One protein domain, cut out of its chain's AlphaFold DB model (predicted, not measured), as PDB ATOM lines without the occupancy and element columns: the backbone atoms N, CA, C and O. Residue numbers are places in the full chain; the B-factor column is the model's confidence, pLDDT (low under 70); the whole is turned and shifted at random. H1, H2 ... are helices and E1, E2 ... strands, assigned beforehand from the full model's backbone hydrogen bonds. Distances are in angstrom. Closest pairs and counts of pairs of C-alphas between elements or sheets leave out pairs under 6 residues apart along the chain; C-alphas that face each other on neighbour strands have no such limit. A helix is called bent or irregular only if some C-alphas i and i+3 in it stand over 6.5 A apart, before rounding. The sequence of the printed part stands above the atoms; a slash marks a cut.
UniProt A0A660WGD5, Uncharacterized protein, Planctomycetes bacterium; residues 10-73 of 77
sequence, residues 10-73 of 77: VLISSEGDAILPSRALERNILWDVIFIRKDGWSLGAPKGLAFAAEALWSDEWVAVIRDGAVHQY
ATOM      1  N   VAL A  10      32.088  37.366 -14.244       98.25
ATOM      2  CA  VAL A  10      31.822  36.092 -13.574       98.25
ATOM      3  C   VAL A  10      33.053  35.214 -13.693       98.25
ATOM      4  O   VAL A  10      33.496  34.943 -14.809       98.25
ATOM      5  N   LEU A  11      33.589  34.791 -12.553       98.31
ATOM      6  CA  LEU A  11      34.710  33.869 -12.467       98.31
ATOM      7  C   LEU A  11      34.277  32.477 -12.942       98.31
ATOM      8  O   LEU A  11      33.246  31.962 -12.506       98.31
ATOM      9  N   ILE A  12      35.063  31.876 -13.833       97.56
ATOM     10  CA  ILE A  12      34.785  30.557 -14.421       97.56
ATOM     11  C   ILE A  12      35.886  29.527 -14.154       97.56
ATOM     12  O   ILE A  12      35.701  28.360 -14.491       97.56
ATOM     13  N   SER A  13      37.006  29.938 -13.557       97.12
ATOM     14  CA  SER A  13      38.142  29.069 -13.245       97.12
ATOM     15  C   SER A  13      38.852  29.520 -11.962       97.12
ATOM     16  O   SER A  13      38.724  30.672 -11.541       97.12
ATOM     17  N   SER A  14      39.581  28.611 -11.310       95.44
ATOM     18  CA  SER A  14      40.388  28.917 -10.115       95.44
ATOM     19  C   SER A  14      41.616  29.770 -10.427       95.44
ATOM     20  O   SER A  14      42.171  30.404  -9.535       95.44
ATOM     21  N   GLU A  15      42.024  29.798 -11.691       95.19
ATOM     22  CA  GLU A  15      43.202  30.492 -12.201       95.19
ATOM     23  C   GLU A  15      42.949  31.995 -12.393       95.19
ATOM     24  O   GLU A  15      43.887  32.752 -12.639       95.19
ATOM     25  N   GLY A  16      41.695  32.439 -12.256       94.44
ATOM     26  CA  GLY A  16      41.310  33.846 -12.365       94.44
ATOM     27  C   GLY A  16      40.575  34.211 -13.655       94.44
ATOM     28  O   GLY A  16      40.296  35.393 -13.866       94.44
ATOM     29  N   ASP A  17      40.227  33.247 -14.515       97.31
ATOM     30  CA  ASP A  17      39.521  33.560 -15.757       97.31
ATOM     31  C   ASP A  17      38.099  34.021 -15.466       97.31
ATOM     32  O   ASP A  17      37.299  33.311 -14.850       97.31
ATOM     33  N   ALA A  18      37.757  35.207 -15.965       97.81
ATOM     34  CA  ALA A  18      36.451  35.800 -15.747       97.81
ATOM     35  C   ALA A  18      35.850  36.350 -17.047       97.81
ATOM     36  O   ALA A  18      36.489  37.067 -17.821       97.81
ATOM     37  N   ILE A  19      34.580  36.033 -17.288       98.25
ATOM     38  CA  ILE A  19      33.855  36.399 -18.513       98.25
ATOM     39  C   ILE A  19      32.679  37.327 -18.213       98.25
ATOM     40  O   ILE A  19      32.373  37.624 -17.061       98.25
ATOM     41  N   LEU A  20      32.027  37.833 -19.262       98.06
ATOM     42  CA  LEU A  20      30.818  38.641 -19.100       98.06
ATOM     43  C   LEU A  20      29.665  37.793 -18.537       98.06
ATOM     44  O   LEU A  20      29.513  36.641 -18.956       98.06
ATOM     45  N   PRO A  21      28.780  38.365 -17.703       97.25
ATOM     46  CA  PRO A  21      27.666  37.620 -17.119       97.25
ATOM     47  C   PRO A  21      26.734  36.983 -18.154       97.25
ATOM     48  O   PRO A  21      26.259  35.875 -17.949       97.25
ATOM     49  N   SER A  22      26.504  37.635 -19.301       96.56
ATOM     50  CA  SER A  22      25.693  37.048 -20.381       96.56
ATOM     51  C   SER A  22      26.326  35.776 -20.944       96.56
ATOM     52  O   SER A  22      25.636  34.781 -21.127       96.56
ATOM     53  N   ARG A  23      27.649  35.777 -21.144       97.75
ATOM     54  CA  ARG A  23      28.400  34.604 -21.616       97.75
ATOM     55  C   ARG A  23      28.447  33.483 -20.577       97.75
ATOM     56  O   ARG A  23      28.493  32.319 -20.957       97.75
ATOM     57  N   ALA A  24      28.442  33.817 -19.288       97.06
ATOM     58  CA  ALA A  24      28.335  32.830 -18.217       97.06
ATOM     59  C   ALA A  24      26.956  32.153 -18.227       97.06
ATOM     60  O   ALA A  24      26.886  30.925 -18.238       97.06
ATOM     61  N   LEU A  25      25.877  32.933 -18.344       95.44
ATOM     62  CA  LEU A  25      24.513  32.404 -18.454       95.44
ATOM     63  C   LEU A  25      24.320  31.527 -19.699       95.44
ATOM     64  O   LEU A  25      23.740  30.453 -19.589       95.44
ATOM     65  N   GLU A  26      24.872  31.919 -20.855       97.56
ATOM     66  CA  GLU A  26      24.898  31.087 -22.077       97.56
ATOM     67  C   GLU A  26      25.553  29.710 -21.846       97.56
ATOM     68  O   GLU A  26      25.255  28.752 -22.555       97.56
ATOM     69  N   ARG A  27      26.438  29.600 -20.847       96.62
ATOM     70  CA  ARG A  27      27.137  28.368 -20.451       96.62
ATOM     71  C   ARG A  27      26.524  27.692 -19.220       96.62
ATOM     72  O   ARG A  27      27.132  26.772 -18.685       96.62
ATOM     73  N   ASN A  28      25.349  28.132 -18.762       96.12
ATOM     74  CA  ASN A  28      24.708  27.692 -17.515       96.12
ATOM     75  C   ASN A  28      25.575  27.885 -16.256       96.12
ATOM     76  O   ASN A  28      25.436  27.159 -15.274       96.12
ATOM     77  N   ILE A  29      26.469  28.873 -16.271       95.19
ATOM     78  CA  ILE A  29      27.268  29.255 -15.108       95.19
ATOM     79  C   ILE A  29      26.531  30.377 -14.382       95.19
ATOM     80  O   ILE A  29      26.364  31.477 -14.916       95.19
ATOM     81  N   LEU A  30      26.099  30.087 -13.159       94.69
ATOM     82  CA  LEU A  30      25.461  31.042 -12.258       94.69
ATOM     83  C   LEU A  30      26.480  31.589 -11.255       94.69
ATOM     84  O   LEU A  30      27.511  30.971 -10.998       94.69
ATOM     85  N   TRP A  31      26.181  32.750 -10.682       95.44
ATOM     86  CA  TRP A  31      26.953  33.320  -9.584       95.44
ATOM     87  C   TRP A  31      26.105  33.328  -8.315       95.44
ATOM     88  O   TRP A  31      25.069  33.986  -8.243       95.44
ATOM     89  N   ASP A  32      26.561  32.580  -7.315       94.94
ATOM     90  CA  ASP A  32      25.922  32.495  -5.999       94.94
ATOM     91  C   ASP A  32      26.424  33.601  -5.064       94.94
ATOM     92  O   ASP A  32      25.749  33.980  -4.105       94.94
ATOM     93  N   VAL A  33      27.624  34.114  -5.349       95.88
ATOM     94  CA  VAL A  33      28.272  35.185  -4.598       95.88
ATOM     95  C   VAL A  33      28.726  36.296  -5.536       95.88
ATOM     96  O   VAL A  33      29.085  36.026  -6.682       95.88
ATOM     97  N   ILE A  34      28.722  37.539  -5.055       97.31
ATOM     98  CA  ILE A  34      29.269  38.700  -5.768       97.31
ATOM     99  C   ILE A  34      30.183  39.480  -4.829       97.31
ATOM    100  O   ILE A  34      29.720  40.028  -3.833       97.31
ATOM    101  N   PHE A  35      31.465  39.568  -5.159       96.81
ATOM    102  CA  PHE A  35      32.430  40.410  -4.456       96.81
ATOM    103  C   PHE A  35      32.445  41.811  -5.069       96.81
ATOM    104  O   PHE A  35      32.420  41.947  -6.290       96.81
ATOM    105  N   ILE A  36      32.488  42.846  -4.230       96.69
ATOM    106  CA  ILE A  36      32.513  44.260  -4.623       96.69
ATOM    107  C   ILE A  36      33.859  44.859  -4.217       96.69
ATOM    108  O   ILE A  36      34.252  44.753  -3.051       96.69
ATOM    109  N   ARG A  37      34.564  45.487  -5.160       96.38
ATOM    110  CA  ARG A  37      35.849  46.173  -4.945       96.38
ATOM    111  C   ARG A  37      35.668  47.624  -4.527       96.38
ATOM    112  O   ARG A  37      34.620  48.228  -4.754       96.38
ATOM    113  N   LYS A  38      36.731  48.205  -3.963       96.38
ATOM    114  CA  LYS A  38      36.823  49.635  -3.606       96.38
ATOM    115  C   LYS A  38      36.498  50.586  -4.762       96.38
ATOM    116  O   LYS A  38      35.978  51.667  -4.518       96.38
ATOM    117  N   ASP A  39      36.817  50.199  -5.995       95.62
ATOM    118  CA  ASP A  39      36.578  50.982  -7.217       95.62
ATOM    119  C   ASP A  39      35.152  50.823  -7.781       95.62
ATOM    120  O   ASP A  39      34.823  51.417  -8.806       95.62
ATOM    121  N   GLY A  40      34.295  50.043  -7.114       94.12
ATOM    122  CA  GLY A  40      32.931  49.754  -7.548       94.12
ATOM    123  C   GLY A  40      32.815  48.591  -8.535       94.12
ATOM    124  O   GLY A  40      31.694  48.184  -8.832       94.12
ATOM    125  N   TRP A  41      33.930  48.021  -9.006       96.31
ATOM    126  CA  TRP A  41      33.907  46.833  -9.856       96.31
ATOM    127  C   TRP A  41      33.502  45.588  -9.060       96.31
ATOM    128  O   TRP A  41      33.812  45.452  -7.874       96.31
ATOM    129  N   SER A  42      32.838  44.642  -9.716       97.44
ATOM    130  CA  SER A  42      32.271  43.461  -9.072       97.44
ATOM    131  C   SER A  42      32.559  42.137  -9.791       97.44
ATOM    132  O   SER A  42      32.501  42.033 -11.019       97.44
ATOM    133  N   LEU A  43      32.818  41.088  -9.001       97.94
ATOM    134  CA  LEU A  43      33.061  39.724  -9.474       97.94
ATOM    135  C   LEU A  43      32.025  38.761  -8.910       97.94
ATOM    136  O   LEU A  43      32.013  38.474  -7.715       97.94
ATOM    137  N   GLY A  44      31.192  38.218  -9.788       97.62
ATOM    138  CA  GLY A  44      30.361  37.065  -9.483       97.62
ATOM    139  C   GLY A  44      31.172  35.776  -9.503       97.62
ATOM    140  O   GLY A  44      32.080  35.629 -10.320       97.62
ATOM    141  N   ALA A  45      30.817  34.815  -8.663       97.94
ATOM    142  CA  ALA A  45      31.376  33.470  -8.727       97.94
ATOM    143  C   ALA A  45      30.330  32.413  -8.337       97.94
ATOM    144  O   ALA A  45      29.493  32.667  -7.463       97.94
ATOM    145  N   PRO A  46      30.372  31.213  -8.943       96.81
ATOM    146  CA  PRO A  46      29.724  30.037  -8.375       96.81
ATOM    147  C   PRO A  46      30.241  29.769  -6.959       96.81
ATOM    148  O   PRO A  46      31.407  30.040  -6.659       96.81
ATOM    149  N   LYS A  47      29.428  29.144  -6.107       95.38
ATOM    150  CA  LYS A  47      29.807  28.809  -4.723       95.38
ATOM    151  C   LYS A  47      31.132  28.040  -4.630       95.38
ATOM    152  O   LYS A  47      31.922  28.301  -3.729       95.38
ATOM    153  N   GLY A  48      31.397  27.135  -5.576       96.38
ATOM    154  CA  GLY A  48      32.644  26.358  -5.638       96.38
ATOM    155  C   GLY A  48      33.900  27.180  -5.951       96.38
ATOM    156  O   GLY A  48      35.000  26.739  -5.643       96.38
ATOM    157  N   LEU A  49      33.747  28.381  -6.516       97.81
ATOM    158  CA  LEU A  49      34.845  29.292  -6.849       97.81
ATOM    159  C   LEU A  49      34.914  30.509  -5.917       97.81
ATOM    160  O   LEU A  49      35.774  31.366  -6.102       97.81
ATOM    161  N   ALA A  50      34.048  30.592  -4.902       96.31
ATOM    162  CA  ALA A  50      33.985  31.737  -3.995       96.31
ATOM    163  C   ALA A  50      35.330  32.016  -3.303       96.31
ATOM    164  O   ALA A  50      35.749  33.166  -3.227       96.31
ATOM    165  N   PHE A  51      36.035  30.968  -2.863       96.50
ATOM    166  CA  PHE A  51      37.354  31.107  -2.241       96.50
ATOM    167  C   PHE A  51      38.405  31.660  -3.217       96.50
ATOM    168  O   PHE A  51      39.171  32.551  -2.863       96.50
ATOM    169  N   ALA A  52      38.417  31.169  -4.461       97.50
ATOM    170  CA  ALA A  52      39.330  31.664  -5.488       97.50
ATOM    171  C   ALA A  52      39.035  33.133  -5.830       97.50
ATOM    172  O   ALA A  52      39.953  33.945  -5.890       97.50
ATOM    173  N   ALA A  53      37.756  33.491  -5.973       97.06
ATOM    174  CA  ALA A  53      37.332  34.867  -6.212       97.06
ATOM    175  C   ALA A  53      37.777  35.811  -5.085       97.06
ATOM    176  O   ALA A  53      38.363  36.853  -5.365       97.06
ATOM    177  N   GLU A  54      37.572  35.432  -3.821       96.00
ATOM    178  CA  GLU A  54      38.018  36.220  -2.667       96.00
ATOM    179  C   GLU A  54      39.545  36.406  -2.651       96.00
ATOM    180  O   GLU A  54      40.039  37.499  -2.372       96.00
ATOM    181  N   ALA A  55      40.305  35.371  -3.014       96.12
ATOM    182  CA  ALA A  55      41.763  35.397  -2.981       96.12
ATOM    183  C   ALA A  55      42.409  36.314  -4.041       96.12
ATOM    184  O   ALA A  55      43.502  36.819  -3.794       96.12
ATOM    185  N   LEU A  56      41.756  36.563  -5.188       94.94
ATOM    186  CA  LEU A  56      42.341  37.334  -6.302       94.94
ATOM    187  C   LEU A  56      42.774  38.756  -5.908       94.94
ATOM    188  O   LEU A  56      43.833  39.210  -6.336       94.94
ATOM    189  N   TRP A  57      41.965  39.445  -5.098       93.00
ATOM    190  CA  TRP A  57      42.236  40.810  -4.626       93.00
ATOM    191  C   TRP A  57      41.775  40.992  -3.176       93.00
ATOM    192  O   TRP A  57      40.964  41.865  -2.867       93.00
ATOM    193  N   SER A  58      42.257  40.117  -2.290       91.38
ATOM    194  CA  SER A  58      41.786  40.010  -0.897       91.38
ATOM    195  C   SER A  58      41.795  41.320  -0.094       91.38
ATOM    196  O   SER A  58      40.981  41.494   0.809       91.38
ATOM    197  N   ASP A  59      42.674  42.260  -0.431       94.00
ATOM    198  CA  ASP A  59      42.795  43.572   0.197       94.00
ATOM    199  C   ASP A  59      41.937  44.665  -0.461       94.00
ATOM    200  O   ASP A  59      41.744  45.725   0.142       94.00
ATOM    201  N   GLU A  60      41.402  44.422  -1.659       96.12
ATOM    202  CA  GLU A  60      40.586  45.357  -2.446       96.12
ATOM    203  C   GLU A  60      39.079  45.132  -2.300       96.12
ATOM    204  O   GLU A  60      38.292  46.026  -2.627       96.12
ATOM    205  N   TRP A  61      38.648  43.971  -1.807       96.00
ATOM    206  CA  TRP A  61      37.234  43.716  -1.550       96.00
ATOM    207  C   TRP A  61      36.716  44.554  -0.376       96.00
ATOM    208  O   TRP A  61      37.331  44.626   0.687       96.00
ATOM    209  N   VAL A  62      35.553  45.181  -0.559       96.69
ATOM    210  CA  VAL A  62      34.874  45.989   0.474       96.69
ATOM    211  C   VAL A  62      33.554  45.383   0.915       96.69
ATOM    212  O   VAL A  62      33.108  45.616   2.038       96.69
ATOM    213  N   ALA A  63      32.936  44.567   0.064       95.88
ATOM    214  CA  ALA A  63      31.762  43.797   0.426       95.88
ATOM    215  C   ALA A  63      31.670  42.500  -0.378       95.88
ATOM    216  O   ALA A  63      32.242  42.374  -1.458       95.88
ATOM    217  N   VAL A  64      30.890  41.559   0.137       95.81
ATOM    218  CA  VAL A  64      30.428  40.375  -0.582       95.81
ATOM    219  C   VAL A  64      28.921  40.239  -0.407       95.81
ATOM    220  O   VAL A  64      28.389  40.390   0.692       95.81
ATOM    221  N   ILE A  65      28.223  39.966  -1.502       94.88
ATOM    222  CA  ILE A  65      26.805  39.623  -1.515       94.88
ATOM    223  C   ILE A  65      26.704  38.109  -1.616       94.88
ATOM    224  O   ILE A  65      27.227  37.522  -2.562       94.88
ATOM    225  N   ARG A  66      26.033  37.479  -0.656       92.75
ATOM    226  CA  ARG A  66      25.731  36.040  -0.647       92.75
ATOM    227  C   ARG A  66      24.433  35.807   0.114       92.75
ATOM    228  O   ARG A  66      24.100  36.590   0.997       92.75
ATOM    229  N   ASP A  67      23.677  34.779  -0.263       88.75
ATOM    230  CA  ASP A  67      22.390  34.435   0.370       88.75
ATOM    231  C   ASP A  67      21.395  35.620   0.450       88.75
ATOM    232  O   ASP A  67      20.576  35.722   1.359       88.75
ATOM    233  N   GLY A  68      21.474  36.548  -0.513       85.12
ATOM    234  CA  GLY A  68      20.637  37.754  -0.563       85.12
ATOM    235  C   GLY A  68      21.009  38.853   0.440       85.12
ATOM    236  O   GLY A  68      20.295  39.851   0.516       85.12
ATOM    237  N   ALA A  69      22.112  38.707   1.180       89.38
ATOM    238  CA  ALA A  69      22.600  39.679   2.152       89.38
ATOM    239  C   ALA A  69      23.942  40.290   1.725       89.38
ATOM    240  O   ALA A  69      24.777  39.638   1.098       89.38
ATOM    241  N   VAL A  70      24.154  41.555   2.094       92.75
ATOM    242  CA  VAL A  70      25.434  42.256   1.932       92.75
ATOM    243  C   VAL A  70      26.259  42.064   3.203       92.75
ATOM    244  O   VAL A  70      25.809  42.408   4.295       92.75
ATOM    245  N   HIS A  71      27.483  41.571   3.066       93.75
ATOM    246  CA  HIS A  71      28.467  41.483   4.141       93.75
ATOM    247  C   HIS A  71      29.630  42.417   3.822       93.75
ATOM    248  O   HIS A  71      30.293  42.250   2.804       93.75
ATOM    249  N   GLN A  72      29.880  43.408   4.675       93.38
ATOM    250  CA  GLN A  72      31.010  44.321   4.505       93.38
ATOM    251  C   GLN A  72      32.295  43.709   5.068       93.38
ATOM    252  O   GLN A  72      32.283  43.098   6.140       93.38
ATOM    253  N   TYR A  73      33.409  43.914   4.367       85.62
ATOM    254  CA  TYR A  73      34.735  43.638   4.905       85.62
ATOM    255  C   TYR A  73      35.115  44.785   5.840       85.62
ATOM    256  O   TYR A  73      35.478  45.877   5.408       85.62
TER     257      TYR A  73
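What this domain is: This is residues 10 to 73 of the 77 residues of an uncharacterized protein of Planctomycetes bacterium (UniProt A0A660WGD5). A twisted sheet of two hairpins, E1 with E2 and E3 with E4, has H2 running along one face, in two layers; H1 and the opening stretch, residues 10 to 20, lie beyond its E2 edge. The printed part has 64 residues, with two named helices and four named strands in the order H1 E1 E2 H2 E3 E4. The antiparallel sheet runs E2 E1 E3 E4, and the class is mixed. The whole is compact, with a radius of gyration of the C-alphas of 10.9 A and spans of 31 by 25 by 20 A.

Where its parts are: E2 is residues 42 to 45, E1 residues 33 to 37, 13.4 A long, E3 residues 61 to 66, 13.9 A, and E4 residues 69 to 72, ending with C-alpha 72 at (31.010, 44.321, 4.505). H2 is residues 47 to 56, 15.2 A, and is irregular: C-alphas 48 and 51 are 7.5 A apart. H1, residues 21 to 26, begins with C-alpha 21 at (27.666, 37.620, -17.119).

How they stand to each other: E1 pairs with E3 through N 34 and O 65, 2.9 A, with E2 through N 35 and O 43, 2.8 A; E3 pairs with E4 through N 64 and O 71, 2.8 A. H2 is on the sheet at a height of 8.2 A, along the strands, at 3 degrees to E1 on the local plane. It is over E1 and only just over E2, on which 3 of its C-alphas fall. The closest C-alphas of H2 and E1 are those of Lys 47 and Val 33, 6.6 A. E2, H2 and E3 form a split strand-helix-strand unit, two strands running the same way with E1 between them, its crossover right-handed. H1 is only just not on the sheet, with 4 pairs of C-alphas within 10 A. Every O i to N i+4 pair is within hydrogen-bond range in H1, and 4 of 6 in H2.

The domain as a whole: The C-alphas farthest apart, of Glu 26 and Tyr 73, are 31.3 A apart. The printed part has no cut and no long link, and no printed residue is under 70 in pLDDT.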